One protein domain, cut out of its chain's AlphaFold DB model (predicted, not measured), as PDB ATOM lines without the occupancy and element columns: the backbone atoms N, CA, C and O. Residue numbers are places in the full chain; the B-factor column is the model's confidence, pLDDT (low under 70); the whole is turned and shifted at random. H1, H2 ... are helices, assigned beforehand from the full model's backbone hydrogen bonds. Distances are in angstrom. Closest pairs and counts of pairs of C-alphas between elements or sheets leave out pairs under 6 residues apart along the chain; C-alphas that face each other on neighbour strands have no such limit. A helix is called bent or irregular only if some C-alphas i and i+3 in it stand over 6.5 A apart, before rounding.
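AT A GLANCE: This is residues 15 to 108 and 127 to 146 of the 262 residues of the protein "Exocyst subunit Exo70 family protein" of Ditylum brightwellii (UniProt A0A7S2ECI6). A long helical hairpin, H4 and H5, opens like a narrow V; H1 packs on one side of it, touching both helices, and H6 packs along H5 on the other side, making a loose up-and-down bundle of four helices. At the end where H4 begins, the short helices H2 and H3 and the unnamed stretch of residues 37 to 48 form a small head. The printed part has 114 residues with six named helices, H1 to H6 in order, and no named strand; the class is all helix. The whole is loose, with a radius of gyration of the C-alphas of 16.5 A, and elongated, spanning 52 by 34 by 21 A.

HOW THE PARTS SIT: Start with H1, residues 15 to 26; it meets H2, residues 30 to 36, only through their link. H1 touches residues 59 to 66 of H4, residues 55 to 77, at a shallow tilt of 8 degrees, opposite ways; the closest C-alphas are those of Ile 23 and Ile 59, 6.7 A apart. With residues 16 to 20 H1 also touches H5, residues 85 to 104, the closest C-alphas being Ser 16 and Asn 96 at 6.7 A. H2 touches H3, residues 49 to 53, where the closest C-alphas, Lys 34 and Gly 53, are 4.3 A apart. H2 and H4 only just touch, with 3 pairs of C-alphas within 8 A, the closest Val 30 and Leu 55 at 6.2 A, about perpendicular at 89 degrees. H4 and H5 are a hairpin at a shallow tilt of 19 degrees; H4 touches H5 with residues 70 to 77 alone, closest at the C-alphas of Met 74 and Ser 89, 4.8 A. H6, residues 127 to 146, touches H5 at 27 degrees, opposite ways, closest at the C-alphas of Ile 94 and Phe 137, 5.3 A, and is apart from H1. In H1, H2, H5 and H6 every O i to N i+4 pair is within hydrogen-bond range; H4 has 18 of 19, and H3 has 0 of 1 but 1 of 2 O i to N i+3 pairs.

IN THESE COORDINATES: Find C-alpha 15 at (-38.032, 6.470, 41.377); from there H1 runs 16.1 A to C-alpha 26. H2 and H3 follow; H3 is irregular, but only just, with C-alphas 50 and 53 6.9 A apart. H4 runs 33.7 A from C-alpha 55 at (-57.747, 3.271, 44.429), H5 28.7 A, and H6 28.5 A to C-alpha 146 at (-25.215, 1.253, 65.583).

THE WHOLE: The C-alphas farthest apart are Ser 35 and Leu 83, 52.5 A. Look for the cut after residue 108: residues 109 to 126 are not printed, and C-alphas 108 and 127 are 13.5 A apart. The link H2 to H3 is long. Only residue 108 has pLDDT under 70.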
ATOM      1  N   VAL A  15     -36.830   7.321  41.298       94.69
ATOM      2  CA  VAL A  15     -38.032   6.470  41.377       94.69
ATOM      3  C   VAL A  15     -38.952   6.822  42.550       94.69
ATOM      4  O   VAL A  15     -40.164   6.675  42.426       94.69
ATOM      5  N   SER A  16     -38.416   7.313  43.674       96.50
ATOM      6  CA  SER A  16     -39.242   7.738  44.809       96.50
ATOM      7  C   SER A  16     -40.005   9.011  44.468       96.50
ATOM      8  O   SER A  16     -41.208   9.087  44.704       96.50
ATOM      9  N   SER A  17     -39.332   9.992  43.859       94.50
ATOM     10  CA  SER A  17     -39.985  11.231  43.427       94.50
ATOM     11  C   SER A  17     -40.988  11.006  42.297       94.50
ATOM     12  O   SER A  17     -42.069  11.593  42.310       94.50
ATOM     13  N   ASP A  18     -40.680  10.114  41.355       95.19
ATOM     14  CA  ASP A  18     -41.570   9.795  40.241       95.19
ATOM     15  C   ASP A  18     -42.805   9.025  40.716       95.19
ATOM     16  O   ASP A  18     -43.910   9.302  40.259       95.19
ATOM     17  N   ALA A  19     -42.653   8.121  41.690       95.94
ATOM     18  CA  ALA A  19     -43.782   7.435  42.308       95.94
ATOM     19  C   ALA A  19     -44.714   8.405  43.051       95.94
ATOM     20  O   ALA A  19     -45.930   8.294  42.912       95.94
ATOM     21  N   VAL A  20     -44.171   9.384  43.789       95.44
ATOM     22  CA  VAL A  20     -44.978  10.439  44.429       95.44
ATOM     23  C   VAL A  20     -45.773  11.222  43.381       95.44
ATOM     24  O   VAL A  20     -46.982  11.382  43.536       95.44
ATOM     25  N   LYS A  21     -45.126  11.659  42.291       93.81
ATOM     26  CA  LYS A  21     -45.802  12.359  41.183       93.81
ATOM     27  C   LYS A  21     -46.884  11.495  40.536       93.81
ATOM     28  O   LYS A  21     -47.981  11.981  40.297       93.81
ATOM     29  N   ALA A  22     -46.597  10.218  40.287       94.44
ATOM     30  CA  ALA A  22     -47.558   9.292  39.700       94.44
ATOM     31  C   ALA A  22     -48.783   9.097  40.602       94.44
ATOM     32  O   ALA A  22     -49.903   9.168  40.109       94.44
ATOM     33  N   ILE A  23     -48.588   8.915  41.914       94.00
ATOM     34  CA  ILE A  23     -49.684   8.791  42.891       94.00
ATOM     35  C   ILE A  23     -50.560  10.049  42.884       94.00
ATOM     36  O   ILE A  23     -51.781   9.943  42.802       94.00
ATOM     37  N   ARG A  24     -49.939  11.232  42.912       92.69
ATOM     38  CA  ARG A  24     -50.628  12.531  42.856       92.69
ATOM     39  C   ARG A  24     -51.380  12.760  41.545       92.69
ATOM     40  O   ARG A  24     -52.448  13.356  41.541       92.69
ATOM     41  N   LEU A  25     -50.854  12.244  40.435       91.81
ATOM     42  CA  LEU A  25     -51.517  12.315  39.137       91.81
ATOM     43  C   LEU A  25     -52.760  11.420  39.077       91.81
ATOM     44  O   LEU A  25     -53.765  11.820  38.503       91.81
ATOM     45  N   ILE A  26     -52.707  10.208  39.639       90.44
ATOM     46  CA  ILE A  26     -53.815   9.244  39.531       90.44
ATOM     47  C   ILE A  26     -54.907   9.450  40.585       90.44
ATOM     48  O   ILE A  26     -56.058   9.092  40.334       90.44
ATOM     49  N   CYS A  27     -54.572  10.001  41.757       90.19
ATOM     50  CA  CYS A  27     -55.484  10.078  42.896       90.19
ATOM     51  C   CYS A  27     -56.802  10.842  42.654       90.19
ATOM     52  O   CYS A  27     -57.793  10.441  43.264       90.19
ATOM     53  N   PRO A  28     -56.902  11.860  41.767       89.56
ATOM     54  CA  PRO A  28     -58.181  12.532  41.520       89.56
ATOM     55  C   PRO A  28     -59.172  11.663  40.725       89.56
ATOM     56  O   PRO A  28     -60.374  11.914  40.721       89.56
ATOM     57  N   PHE A  29     -58.700  10.606  40.057       90.75
ATOM     58  CA  PHE A  29     -59.485   9.822  39.101       90.75
ATOM     59  C   PHE A  29     -60.174   8.594  39.722       90.75
ATOM     60  O   PHE A  29     -60.297   7.558  39.069       90.75
ATOM     61  N   VAL A  30     -60.669   8.691  40.962       90.00
ATOM     62  CA  VAL A  30     -61.264   7.561  41.714       90.00
ATOM     63  C   VAL A  30     -62.405   6.875  40.949       90.00
ATOM     64  O   VAL A  30     -62.410   5.655  40.792       90.00
ATOM     65  N   SER A  31     -63.363   7.650  40.428       91.00
ATOM     66  CA  SER A  31     -64.517   7.107  39.691       91.00
ATOM     67  C   SER A  31     -64.102   6.425  38.381       91.00
ATOM     68  O   SER A  31     -64.574   5.330  38.058       91.00
ATOM     69  N   ALA A  32     -63.164   7.038  37.651       92.00
ATOM     70  CA  ALA A  32     -62.625   6.469  36.423       92.00
ATOM     71  C   ALA A  32     -61.868   5.164  36.707       92.00
ATOM     72  O   ALA A  32     -62.146   4.162  36.047       92.00
ATOM     73  N   TYR A  33     -61.000   5.148  37.727       91.62
ATOM     74  CA  TYR A  33     -60.291   3.953  38.180       91.62
ATOM     75  C   TYR A  33     -61.277   2.820  38.490       91.62
ATOM     76  O   TYR A  33     -61.227   1.775  37.844       91.62
ATOM     77  N   LYS A  34     -62.267   3.070  39.357       90.94
ATOM     78  CA  LYS A  34     -63.303   2.089  39.722       90.94
ATOM     79  C   LYS A  34     -64.076   1.552  38.512       90.94
ATOM     80  O   LYS A  34     -64.442   0.377  38.472       90.94
ATOM     81  N   SER A  35     -64.343   2.397  37.514       90.88
ATOM     82  CA  SER A  35     -65.059   1.998  36.296       90.88
ATOM     83  C   SER A  35     -64.234   1.069  35.397       90.88
ATOM     84  O   SER A  35     -64.797   0.149  34.796       90.88
ATOM     85  N   VAL A  36     -62.913   1.268  35.321       89.56
ATOM     86  CA  VAL A  36     -62.021   0.436  34.494       89.56
ATOM     87  C   VAL A  36     -61.514  -0.812  35.224       89.56
ATOM     88  O   VAL A  36     -61.160  -1.791  34.570       89.56
ATOM     89  N   THR A  37     -61.552  -0.839  36.560       88.75
ATOM     90  CA  THR A  37     -61.131  -1.983  37.391       88.75
ATOM     91  C   THR A  37     -62.287  -2.840  37.913       88.75
ATOM     92  O   THR A  37     -62.161  -3.531  38.919       88.75
ATOM     93  N   LYS A  38     -63.406  -2.913  37.176       77.81
ATOM     94  CA  LYS A  38     -64.572  -3.772  37.499       77.81
ATOM     95  C   LYS A  38     -64.257  -5.267  37.678       77.81
ATOM     96  O   LYS A  38     -65.122  -6.033  38.100       77.81
ATOM     97  N   ARG A  39     -63.051  -5.711  37.313       75.25
ATOM     98  CA  ARG A  39     -62.602  -7.096  37.472       75.25
ATOM     99  C   ARG A  39     -62.099  -7.314  38.892       75.25
ATOM    100  O   ARG A  39     -61.152  -6.662  39.295       75.25
ATOM    101  N   ARG A  40     -62.637  -8.321  39.584       83.44
ATOM    102  CA  ARG A  40     -62.171  -8.757  40.917       83.44
ATOM    103  C   ARG A  40     -60.758  -9.370  40.930       83.44
ATOM    104  O   ARG A  40     -60.243  -9.720  41.982       83.44
ATOM    105  N   ALA A  41     -60.146  -9.526  39.760       88.06
ATOM    106  CA  ALA A  41     -58.779  -9.993  39.583       88.06
ATOM    107  C   ALA A  41     -58.065  -9.031  38.630       88.06
ATOM    108  O   ALA A  41     -58.503  -8.840  37.488       88.06
ATOM    109  N   LEU A  42     -56.979  -8.424  39.104       88.75
ATOM    110  CA  LEU A  42     -56.188  -7.468  38.337       88.75
ATOM    111  C   LEU A  42     -54.866  -8.111  37.896       88.75
ATOM    112  O   LEU A  42     -54.346  -8.974  38.600       88.75
ATOM    113  N   PRO A  43     -54.276  -7.702  36.757       87.44
ATOM    114  CA  PRO A  43     -53.025  -8.292  36.270       87.44
ATOM    115  C   PRO A  43     -51.863  -8.231  37.275       87.44
ATOM    116  O   PRO A  43     -50.989  -9.093  37.263       87.44
ATOM    117  N   TRP A  44     -51.846  -7.213  38.137       85.62
ATOM    118  CA  TRP A  44     -50.814  -7.016  39.158       85.62
ATOM    119  C   TRP A  44     -51.144  -7.641  40.517       85.62
ATOM    120  O   TRP A  44     -50.236  -7.806  41.336       85.62
ATOM    121  N   ASP A  45     -52.413  -7.985  40.742       87.25
ATOM    122  CA  ASP A  45     -52.891  -8.693  41.924       87.25
ATOM    123  C   ASP A  45     -54.145  -9.520  41.577       87.25
ATOM    124  O   ASP A  45     -55.276  -9.017  41.614       87.25
ATOM    125  N   PRO A  46     -53.965 -10.801  41.206       89.81
ATOM    126  CA  PRO A  46     -55.080 -11.679  40.866       89.81
ATOM    127  C   PRO A  46     -56.016 -11.974  42.045       89.81
ATOM    128  O   PRO A  46     -57.145 -12.400  41.815       89.81
ATOM    129  N   ASN A  47     -55.563 -11.750  43.285       89.19
ATOM    130  CA  ASN A  47     -56.280 -12.104  44.511       89.19
ATOM    131  C   ASN A  47     -56.944 -10.896  45.192       89.19
ATOM    132  O   ASN A  47     -57.495 -11.046  46.280       89.19
ATOM    133  N   ILE A  48     -56.908  -9.716  44.565       89.50
ATOM    134  CA  ILE A  48     -57.399  -8.459  45.151       89.50
ATOM    135  C   ILE A  48     -58.904  -8.471  45.469       89.50
ATOM    136  O   ILE A  48     -59.375  -7.748  46.344       89.50
ATOM    137  N   GLY A  49     -59.682  -9.305  44.775       89.94
ATOM    138  CA  GLY A  49     -61.092  -9.522  45.071       89.94
ATOM    139  C   GLY A  49     -61.930  -8.251  44.929       89.94
ATOM    140  O   GLY A  49     -61.908  -7.569  43.905       89.94
ATOM    141  N   GLU A  50     -62.724  -7.952  45.954       87.75
ATOM    142  CA  GLU A  50     -63.649  -6.810  45.948       87.75
ATOM    143  C   GLU A  50     -62.933  -5.454  46.048       87.75
ATOM    144  O   GLU A  50     -63.491  -4.441  45.628       87.75
ATOM    145  N   GLU A  51     -61.669  -5.440  46.485       88.94
ATOM    146  CA  GLU A  51     -60.833  -4.236  46.564       88.94
ATOM    147  C   GLU A  51     -60.280  -3.786  45.201       88.94
ATOM    148  O   GLU A  51     -59.644  -2.741  45.106       88.94
ATOM    149  N   ALA A  52     -60.523  -4.524  44.110       88.88
ATOM    150  CA  ALA A  52     -60.017  -4.153  42.781       88.88
ATOM    151  C   ALA A  52     -60.435  -2.735  42.345       88.88
ATOM    152  O   ALA A  52     -59.696  -2.030  41.653       88.88
ATOM    153  N   GLY A  53     -61.643  -2.334  42.752       89.19
ATOM    154  CA  GLY A  53     -62.225  -1.020  42.494       89.19
ATOM    155  C   GLY A  53     -61.704   0.095  43.398       89.19
ATOM    156  O   GLY A  53     -62.042   1.253  43.151       89.19
ATOM    157  N   ASP A  54     -60.931  -0.235  44.437       90.75
ATOM    158  CA  ASP A  54     -60.404   0.720  45.404       90.75
ATOM    159  C   ASP A  54     -59.047   1.268  44.944       90.75
ATOM    160  O   ASP A  54     -58.085   0.529  44.703       90.75
ATOM    161  N   LEU A  55     -58.976   2.591  44.808       90.50
ATOM    162  CA  LEU A  55     -57.747   3.271  44.429       90.50
ATOM    163  C   LEU A  55     -56.708   3.221  45.561       90.50
ATOM    164  O   LEU A  55     -55.514   3.174  45.258       90.50
ATOM    165  N   ASP A  56     -57.121   3.164  46.837       90.56
ATOM    166  CA  ASP A  56     -56.180   3.024  47.962       90.56
ATOM    167  C   ASP A  56     -55.423   1.693  47.878       90.56
ATOM    168  O   ASP A  56     -54.201   1.672  48.035       90.56
ATOM    169  N   SER A  57     -56.096   0.596  47.511       91.94
ATOM    170  CA  SER A  57     -55.443  -0.707  47.313       91.94
ATOM    171  C   SER A  57     -54.396  -0.670  46.192       91.94
ATOM    172  O   SER A  57     -53.320  -1.264  46.323       91.94
ATOM    173  N   PHE A  58     -54.629   0.096  45.121       92.19
ATOM    174  CA  PHE A  58     -53.619   0.311  44.080       92.19
ATOM    175  C   PHE A  58     -52.456   1.193  44.543       92.19
ATOM    176  O   PHE A  58     -51.296   0.856  44.298       92.19
ATOM    177  N   ILE A  59     -52.734   2.288  45.254       93.88
ATOM    178  CA  ILE A  59     -51.697   3.148  45.844       93.88
ATOM    179  C   ILE A  59     -50.828   2.333  46.807       93.88
ATOM    180  O   ILE A  59     -49.597   2.392  46.744       93.88
ATOM    181  N   ARG A  60     -51.448   1.499  47.645       94.31
ATOM    182  CA  ARG A  60     -50.757   0.569  48.538       94.31
ATOM    183  C   ARG A  60     -49.864  -0.391  47.766       94.31
ATOM    184  O   ARG A  60     -48.700  -0.557  48.136       94.31
ATOM    185  N   PHE A  61     -50.361  -0.986  46.685       93.44
ATOM    186  CA  PHE A  61     -49.553  -1.826  45.804       93.44
ATOM    187  C   PHE A  61     -48.328  -1.071  45.261       93.44
ATOM    188  O   PHE A  61     -47.205  -1.569  45.382       93.44
ATOM    189  N   LEU A  62     -48.514   0.141  44.723       95.06
ATOM    190  CA  LEU A  62     -47.427   0.962  44.179       95.06
ATOM    191  C   LEU A  62     -46.363   1.277  45.236       95.06
ATOM    192  O   LEU A  62     -45.173   1.080  44.980       95.06
ATOM    193  N   ILE A  63     -46.774   1.694  46.436       97.31
ATOM    194  CA  ILE A  63     -45.854   1.968  47.546       97.31
ATOM    195  C   ILE A  63     -45.088   0.706  47.950       97.31
ATOM    196  O   ILE A  63     -43.871   0.755  48.107       97.31
ATOM    197  N   MET A  64     -45.749  -0.446  48.073       96.44
ATOM    198  CA  MET A  64     -45.062  -1.692  48.439       96.44
ATOM    199  C   MET A  64     -44.057  -2.130  47.364       96.44
ATOM    200  O   MET A  64     -42.951  -2.563  47.690       96.44
ATOM    201  N   ARG A  65     -44.393  -1.974  46.076       96.25
ATOM    202  CA  ARG A  65     -43.461  -2.249  44.970       96.25
ATOM    203  C   ARG A  65     -42.281  -1.283  44.958       96.25
ATOM    204  O   ARG A  65     -41.150  -1.728  44.756       96.25
ATOM    205  N   LEU A  66     -42.521  -0.001  45.231       97.94
ATOM    206  CA  LEU A  66     -41.467   0.994  45.397       97.94
ATOM    207  C   LEU A  66     -40.527   0.610  46.545       97.94
ATOM    208  O   LEU A  66     -39.320   0.553  46.336       97.94
ATOM    209  N   LEU A  67     -41.060   0.284  47.725       98.31
ATOM    210  CA  LEU A  67     -40.257  -0.120  48.884       98.31
ATOM    211  C   LEU A  67     -39.405  -1.363  48.585       98.31
ATOM    212  O   LEU A  67     -38.229  -1.385  48.940       98.31
ATOM    213  N   ASN A  68     -39.948  -2.350  47.866       97.06
ATOM    214  CA  ASN A  68     -39.182  -3.522  47.425       97.06
ATOM    215  C   ASN A  68     -38.052  -3.140  46.451       97.06
ATOM    216  O   ASN A  68     -36.936  -3.649  46.558       97.06
ATOM    217  N   SER A  69     -38.316  -2.223  45.513       96.69
ATOM    218  CA  SER A  69     -37.291  -1.700  44.600       96.69
ATOM    219  C   SER A  69     -36.184  -0.972  45.364       96.69
ATOM    220  O   SER A  69     -35.000  -1.236  45.143       96.69
ATOM    221  N   LEU A  70     -36.553  -0.105  46.311       97.62
ATOM    222  CA  LEU A  70     -35.616   0.611  47.173       97.62
ATOM    223  C   LEU A  70     -34.790  -0.351  48.028       97.62
ATOM    224  O   LEU A  70     -33.580  -0.175  48.119       97.62
ATOM    225  N   GLN A  71     -35.393  -1.411  48.568       96.88
ATOM    226  CA  GLN A  71     -34.665  -2.448  49.297       96.88
ATOM    227  C   GLN A  71     -33.637  -3.160  48.402       96.88
ATOM    228  O   GLN A  71     -32.506  -3.387  48.825       96.88
ATOM    229  N   GLY A  72     -33.981  -3.460  47.146       95.31
ATOM    230  CA  GLY A  72     -33.022  -4.000  46.178       95.31
ATOM    231  C   GLY A  72     -31.851  -3.044  45.914       95.31
ATOM    232  O   GLY A  72     -30.693  -3.459  45.924       95.31
ATOM    233  N   LYS A  73     -32.135  -1.745  45.744       95.19
ATOM    234  CA  LYS A  73     -31.111  -0.701  45.551       95.19
ATOM    235  C   LYS A  73     -30.221  -0.521  46.782       95.19
ATOM    236  O   LYS A  73     -29.008  -0.388  46.632       95.19
ATOM    237  N   MET A  74     -30.816  -0.563  47.973       94.81
ATOM    238  CA  MET A  74     -30.141  -0.549  49.270       94.81
ATOM    239  C   MET A  74     -29.132  -1.703  49.366       94.81
ATOM    240  O   MET A  74     -27.946  -1.470  49.577       94.81
ATOM    241  N   LEU A  75     -29.573  -2.937  49.102       93.38
ATOM    242  CA  LEU A  75     -28.714  -4.127  49.142       93.38
ATOM    243  C   LEU A  75     -27.583  -4.098  48.113       93.38
ATOM    244  O   LEU A  75     -26.576  -4.778  48.283       93.38
ATOM    245  N   ASN A  76     -27.706  -3.320  47.038       93.06
ATOM    246  CA  ASN A  76     -26.586  -3.178  46.125       93.06
ATOM    247  C   ASN A  76     -25.411  -2.453  46.810       93.06
ATOM    248  O   ASN A  76     -24.274  -2.742  46.441       93.06
ATOM    249  N   TYR A  77     -25.635  -1.509  47.744       91.88
ATOM    250  CA  TYR A  77     -24.535  -0.786  48.415       91.88
ATOM    251  C   TYR A  77     -23.636  -1.729  49.199       91.88
ATOM    252  O   TYR A  77     -22.422  -1.584  49.143       91.88
ATOM    253  N   THR A  78     -24.211  -2.752  49.831       89.44
ATOM    254  CA  THR A  78     -23.468  -3.729  50.640       89.44
ATOM    255  C   THR A  78     -22.571  -4.652  49.808       89.44
ATOM    256  O   THR A  78     -21.878  -5.496  50.365       89.44
ATOM    257  N   ARG A  79     -22.615  -4.546  48.473       88.81
ATOM    258  CA  ARG A  79     -21.722  -5.269  47.555       88.81
ATOM    259  C   ARG A  79     -20.442  -4.494  47.255       88.81
ATOM    260  O   ARG A  79     -19.532  -5.052  46.650       88.81
ATOM    261  N   ASP A  80     -20.389  -3.214  47.611       86.75
ATOM    262  CA  ASP A  80     -19.211  -2.389  47.388       86.75
ATOM    263  C   ASP A  80     -18.153  -2.700  48.453       86.75
ATOM    264  O   ASP A  80     -18.494  -2.818  49.632       86.75
ATOM    265  N   PRO A  81     -16.870  -2.813  48.070       78.69
ATOM    266  CA  PRO A  81     -15.796  -2.877  49.046       78.69
ATOM    267  C   PRO A  81     -15.672  -1.509  49.723       78.69
ATOM    268  O   PRO A  81     -15.516  -0.497  49.045       78.69
ATOM    269  N   GLY A  82     -15.745  -1.472  51.050       77.69
ATOM    270  CA  GLY A  82     -15.614  -0.229  51.804       77.69
ATOM    271  C   GLY A  82     -16.304  -0.294  53.159       77.69
ATOM    272  O   GLY A  82     -17.347  -0.937  53.311       77.69
ATOM    273  N   LEU A  83     -15.712   0.382  54.145       75.81
ATOM    274  CA  LEU A  83     -16.263   0.508  55.500       75.81
ATOM    275  C   LEU A  83     -17.575   1.318  55.512       75.81
ATOM    276  O   LEU A  83     -18.401   1.168  56.404       75.81
ATOM    277  N   ASP A  84     -17.790   2.128  54.478       82.31
ATOM    278  CA  ASP A  84     -18.929   3.015  54.258       82.31
ATOM    279  C   ASP A  84     -20.143   2.330  53.608       82.31
ATOM    280  O   ASP A  84     -21.256   2.854  53.669       82.31
ATOM    281  N   SER A  85     -19.959   1.159  52.993       90.12
ATOM    282  CA  SER A  85     -20.985   0.449  52.212       90.12
ATOM    283  C   SER A  85     -22.291   0.216  52.988       90.12
ATOM    284  O   SER A  85     -23.386   0.491  52.486       90.12
ATOM    285  N   MET A  86     -22.186  -0.239  54.238       92.75
ATOM    286  CA  MET A  86     -23.330  -0.476  55.122       92.75
ATOM    287  C   MET A  86     -23.978   0.833  55.580       92.75
ATOM    288  O   MET A  86     -25.203   0.945  55.564       92.75
ATOM    289  N   ALA A  87     -23.180   1.850  55.920       93.00
ATOM    290  CA  ALA A  87     -23.693   3.164  56.301       93.00
ATOM    291  C   ALA A  87     -24.460   3.825  55.140       93.00
ATOM    292  O   ALA A  87     -25.579   4.299  55.336       93.00
ATOM    293  N   LYS A  88     -23.923   3.757  53.911       92.88
ATOM    294  CA  LYS A  88     -24.594   4.201  52.675       92.88
ATOM    295  C   LYS A  88     -25.888   3.441  52.420       92.88
ATOM    296  O   LYS A  88     -26.895   4.051  52.067       92.88
ATOM    297  N   SER A  89     -25.873   2.124  52.627       95.56
ATOM    298  CA  SER A  89     -27.063   1.279  52.531       95.56
ATOM    299  C   SER A  89     -28.170   1.778  53.466       95.56
ATOM    300  O   SER A  89     -29.272   2.082  53.006       95.56
ATOM    301  N   ASN A  90     -27.882   1.921  54.764       96.81
ATOM    302  CA  ASN A  90     -28.886   2.372  55.730       96.81
ATOM    303  C   ASN A  90     -29.365   3.796  55.415       96.81
ATOM    304  O   ASN A  90     -30.570   4.032  55.329       96.81
ATOM    305  N   LEU A  91     -28.440   4.731  55.165       96.00
ATOM    306  CA  LEU A  91     -28.788   6.128  54.913       96.00
ATOM    307  C   LEU A  91     -29.621   6.308  53.640       96.00
ATOM    308  O   LEU A  91     -30.544   7.118  53.619       96.00
ATOM    309  N   PHE A  92     -29.372   5.505  52.604       96.19
ATOM    310  CA  PHE A  92     -30.193   5.515  51.398       96.19
ATOM    311  C   PHE A  92     -31.656   5.212  51.715       96.19
ATOM    312  O   PHE A  92     -32.558   5.909  51.242       96.19
ATOM    313  N   MET A  93     -31.911   4.190  52.532       98.06
ATOM    314  CA  MET A  93     -33.279   3.842  52.895       98.06
ATOM    315  C   MET A  93     -33.906   4.884  53.826       98.06
ATOM    316  O   MET A  93     -35.075   5.221  53.637       98.06
ATOM    317  N   ILE A  94     -33.135   5.457  54.757       98.44
ATOM    318  CA  ILE A  94     -33.567   6.573  55.617       98.44
ATOM    319  C   ILE A  94     -34.007   7.770  54.759       98.44
ATOM    320  O   ILE A  94     -35.143   8.219  54.884       98.44
ATOM    321  N   ASN A  95     -33.166   8.224  53.824       97.44
ATOM    322  CA  ASN A  95     -33.461   9.356  52.940       97.44
ATOM    323  C   ASN A  95     -34.749   9.139  52.131       97.44
ATOM    324  O   ASN A  95     -35.597  10.026  52.046       97.44
ATOM    325  N   ASN A  96     -34.919   7.955  51.533       98.19
ATOM    326  CA  ASN A  96     -36.092   7.678  50.703       98.19
ATOM    327  C   ASN A  96     -37.370   7.502  51.532       98.19
ATOM    328  O   ASN A  96     -38.424   7.980  51.124       98.19
ATOM    329  N   THR A  97     -37.303   6.833  52.684       98.56
ATOM    330  CA  THR A  97     -38.490   6.638  53.535       98.56
ATOM    331  C   THR A  97     -38.921   7.928  54.219       98.56
ATOM    332  O   THR A  97     -40.118   8.205  54.245       98.56
ATOM    333  N   PHE A  98     -37.979   8.761  54.667       98.06
ATOM    334  CA  PHE A  98     -38.279  10.101  55.170       98.06
ATOM    335  C   PHE A  98     -38.939  10.966  54.096       98.06
ATOM    336  O   PHE A  98     -40.003  11.530  54.332       98.06
ATOM    337  N   TYR A  99     -38.375  10.991  52.882       97.25
ATOM    338  CA  TYR A  99     -38.966  11.708  51.752       97.25
ATOM    339  C   TYR A  99     -40.413  11.271  51.488       97.25
ATOM    340  O   TYR A  99     -41.293  12.112  51.329       97.25
ATOM    341  N   LEU A 100     -40.690   9.962  51.470       97.69
ATOM    342  CA  LEU A 100     -42.052   9.459  51.279       97.69
ATOM    343  C   LEU A 100     -42.990   9.897  52.412       97.69
ATOM    344  O   LEU A 100     -44.116  10.307  52.131       97.69
ATOM    345  N   LEU A 101     -42.533   9.837  53.667       96.94
ATOM    346  CA  LEU A 101     -43.313  10.282  54.821       96.94
ATOM    347  C   LEU A 101     -43.651  11.773  54.715       96.94
ATOM    348  O   LEU A 101     -44.826  12.114  54.811       96.94
ATOM    349  N   GLU A 102     -42.679  12.632  54.425       94.38
ATOM    350  CA  GLU A 102     -42.899  14.073  54.234       94.38
ATOM    351  C   GLU A 102     -43.867  14.360  53.078       94.38
ATOM    352  O   GLU A 102     -44.807  15.157  53.181       94.38
ATOM    353  N   GLN A 103     -43.683  13.676  51.947       94.06
ATOM    354  CA  GLN A 103     -44.461  13.962  50.746       94.06
ATOM    355  C   GLN A 103     -45.900  13.454  50.814       94.06
ATOM    356  O   GLN A 103     -46.787  14.131  50.287       94.06
ATOM    357  N   LEU A 104     -46.150  12.311  51.454       94.56
ATOM    358  CA  LEU A 104     -47.435  11.610  51.370       94.56
ATOM    359  C   LEU A 104     -48.157  11.449  52.713       94.56
ATOM    360  O   LEU A 104     -49.315  11.049  52.700       94.56
ATOM    361  N   THR A 105     -47.555  11.794  53.856       92.62
ATOM    362  CA  THR A 105     -48.277  11.801  55.144       92.62
ATOM    363  C   THR A 105     -49.058  13.109  55.313       92.62
ATOM    364  O   THR A 105     -48.525  14.175  54.979       92.62
ATOM    365  N   PRO A 106     -50.297  13.070  55.839       85.81
ATOM    366  CA  PRO A 106     -51.024  14.273  56.215       85.81
ATOM    367  C   PRO A 106     -50.222  15.094  57.227       85.81
ATOM    368  O   PRO A 106     -49.805  14.585  58.270       85.81
ATOM    369  N   THR A 107     -50.009  16.373  56.928       73.75
ATOM    370  CA  THR A 107     -49.598  17.349  57.941       73.75
ATOM    371  C   THR A 107     -50.767  17.511  58.914       73.75
ATOM    372  O   THR A 107     -51.915  17.390  58.506       73.75
ATOM    373  N   SER A 108     -50.510  17.796  60.188       58.19
ATOM    374  CA  SER A 108     -51.517  17.967  61.254       58.19
ATOM    375  C   SER A 108     -52.555  19.091  61.030       58.19
ATOM    376  O   SER A 108     -53.316  19.410  61.940       58.19
ATOM    377  N   PRO A 127     -53.757   4.945  57.906       92.62
ATOM    378  CA  PRO A 127     -52.633   4.773  58.831       92.62
ATOM    379  C   PRO A 127     -51.569   3.767  58.387       92.62
ATOM    380  O   PRO A 127     -50.395   3.943  58.731       92.62
ATOM    381  N   TRP A 128     -51.939   2.758  57.581       95.25
ATOM    382  CA  TRP A 128     -51.011   1.712  57.128       95.25
ATOM    383  C   TRP A 128     -49.743   2.295  56.499       95.25
ATOM    384  O   TRP A 128     -48.667   1.713  56.639       95.25
ATOM    385  N   PHE A 129     -49.853   3.434  55.805       96.94
ATOM    386  CA  PHE A 129     -48.732   4.059  55.116       96.94
ATOM    387  C   PHE A 129     -47.702   4.584  56.110       96.94
ATOM    388  O   PHE A 129     -46.535   4.179  56.067       96.94
ATOM    389  N   LYS A 130     -48.150   5.427  57.048       96.12
ATOM    390  CA  LYS A 130     -47.294   6.006  58.087       96.12
ATOM    391  C   LYS A 130     -46.679   4.911  58.953       96.12
ATOM    392  O   LYS A 130     -45.482   4.951  59.223       96.12
ATOM    393  N   GLU A 131     -47.464   3.907  59.336       97.12
ATOM    394  CA  GLU A 131     -46.986   2.780  60.139       97.12
ATOM    395  C   GLU A 131     -45.938   1.947  59.397       97.12
ATOM    396  O   GLU A 131     -44.863   1.665  59.931       97.12
ATOM    397  N   LYS A 132     -46.213   1.563  58.144       97.94
ATOM    398  CA  LYS A 132     -45.307   0.714  57.364       97.94
ATOM    399  C   LYS A 132     -44.006   1.432  57.029       97.94
ATOM    400  O   LYS A 132     -42.936   0.862  57.247       97.94
ATOM    401  N   VAL A 133     -44.093   2.634  56.461       98.50
ATOM    402  CA  VAL A 133     -42.918   3.395  56.016       98.50
ATOM    403  C   VAL A 133     -42.138   3.903  57.225       98.50
ATOM    404  O   VAL A 133     -40.919   3.749  57.254       98.50
ATOM    405  N   GLY A 134     -42.830   4.385  58.263       98.38
ATOM    406  CA  GLY A 134     -42.228   4.802  59.530       98.38
ATOM    407  C   GLY A 134     -41.477   3.673  60.232       98.38
ATOM    408  O   GLY A 134     -40.347   3.866  60.669       98.38
ATOM    409  N   LYS A 135     -42.029   2.453  60.261       98.62
ATOM    410  CA  LYS A 135     -41.321   1.293  60.827       98.62
ATOM    411  C   LYS A 135     -40.030   0.966  60.074       98.62
ATOM    412  O   LYS A 135     -39.041   0.589  60.695       98.62
ATOM    413  N   ILE A 136     -40.030   1.075  58.743       98.62
ATOM    414  CA  ILE A 136     -38.817   0.840  57.948       98.62
ATOM    415  C   ILE A 136     -37.788   1.942  58.216       98.62
ATOM    416  O   ILE A 136     -36.626   1.628  58.452       98.62
ATOM    417  N   PHE A 137     -38.227   3.200  58.226       98.69
ATOM    418  CA  PHE A 137     -37.392   4.351  58.552       98.69
ATOM    419  C   PHE A 137     -36.696   4.186  59.910       98.69
ATOM    420  O   PHE A 137     -35.469   4.227  59.975       98.69
ATOM    421  N   GLU A 138     -37.455   3.910  60.975       98.56
ATOM    422  CA  GLU A 138     -36.904   3.733  62.323       98.56
ATOM    423  C   GLU A 138     -35.956   2.531  62.406       98.56
ATOM    424  O   GLU A 138     -34.884   2.619  63.002       98.56
ATOM    425  N   ASN A 139     -36.293   1.414  61.753       98.56
ATOM    426  CA  ASN A 139     -35.417   0.244  61.719       98.56
ATOM    427  C   ASN A 139     -34.065   0.541  61.055       98.56
ATOM    428  O   ASN A 139     -33.029   0.109  61.561       98.56
ATOM    429  N   GLU A 140     -34.055   1.246  59.923       98.38
ATOM    430  CA  GLU A 140     -32.812   1.587  59.225       98.38
ATOM    431  C   GLU A 140     -32.031   2.691  59.940       98.38
ATOM    432  O   GLU A 140     -30.804   2.613  59.998       98.38
ATOM    433  N   LYS A 141     -32.716   3.648  60.580       98.50
ATOM    434  CA  LYS A 141     -32.094   4.639  61.469       98.50
ATOM    435  C   LYS A 141     -31.381   3.971  62.642       98.50
ATOM    436  O   LYS A 141     -30.216   4.259  62.883       98.50
ATOM    437  N   ASN A 142     -32.020   3.011  63.309       98.44
ATOM    438  CA  ASN A 142     -31.396   2.273  64.412       98.44
ATOM    439  C   ASN A 142     -30.156   1.486  63.960       98.44
ATOM    440  O   ASN A 142     -29.133   1.495  64.643       98.44
ATOM    441  N   LYS A 143     -30.207   0.849  62.782       97.56
ATOM    442  CA  LYS A 143     -29.024   0.202  62.191       97.56
ATOM    443  C   LYS A 143     -27.920   1.210  61.889       97.56
ATOM    444  O   LYS A 143     -26.763   0.939  62.187       97.56
ATOM    445  N   TYR A 144     -28.266   2.374  61.350       97.44
ATOM    446  CA  TYR A 144     -27.296   3.430  61.090       97.44
ATOM    447  C   TYR A 144     -26.616   3.938  62.373       97.44
ATOM    448  O   TYR A 144     -25.394   4.057  62.420       97.44
ATOM    449  N   LEU A 145     -27.383   4.184  63.439       97.88
ATOM    450  CA  LEU A 145     -26.843   4.640  64.724       97.88
ATOM    451  C   LEU A 145     -25.903   3.605  65.360       97.88
ATOM    452  O   LEU A 145     -24.946   3.983  66.032       97.88
ATOM    453  N   SER A 146     -26.098   2.312  65.076       96.75
ATOM    454  CA  SER A 146     -25.215   1.253  65.583       96.75
ATOM    455  C   SER A 146     -23.761   1.357  65.095       96.75
ATOM    456  O   SER A 146     -22.865   0.888  65.795       96.75
TER     457      SER A 146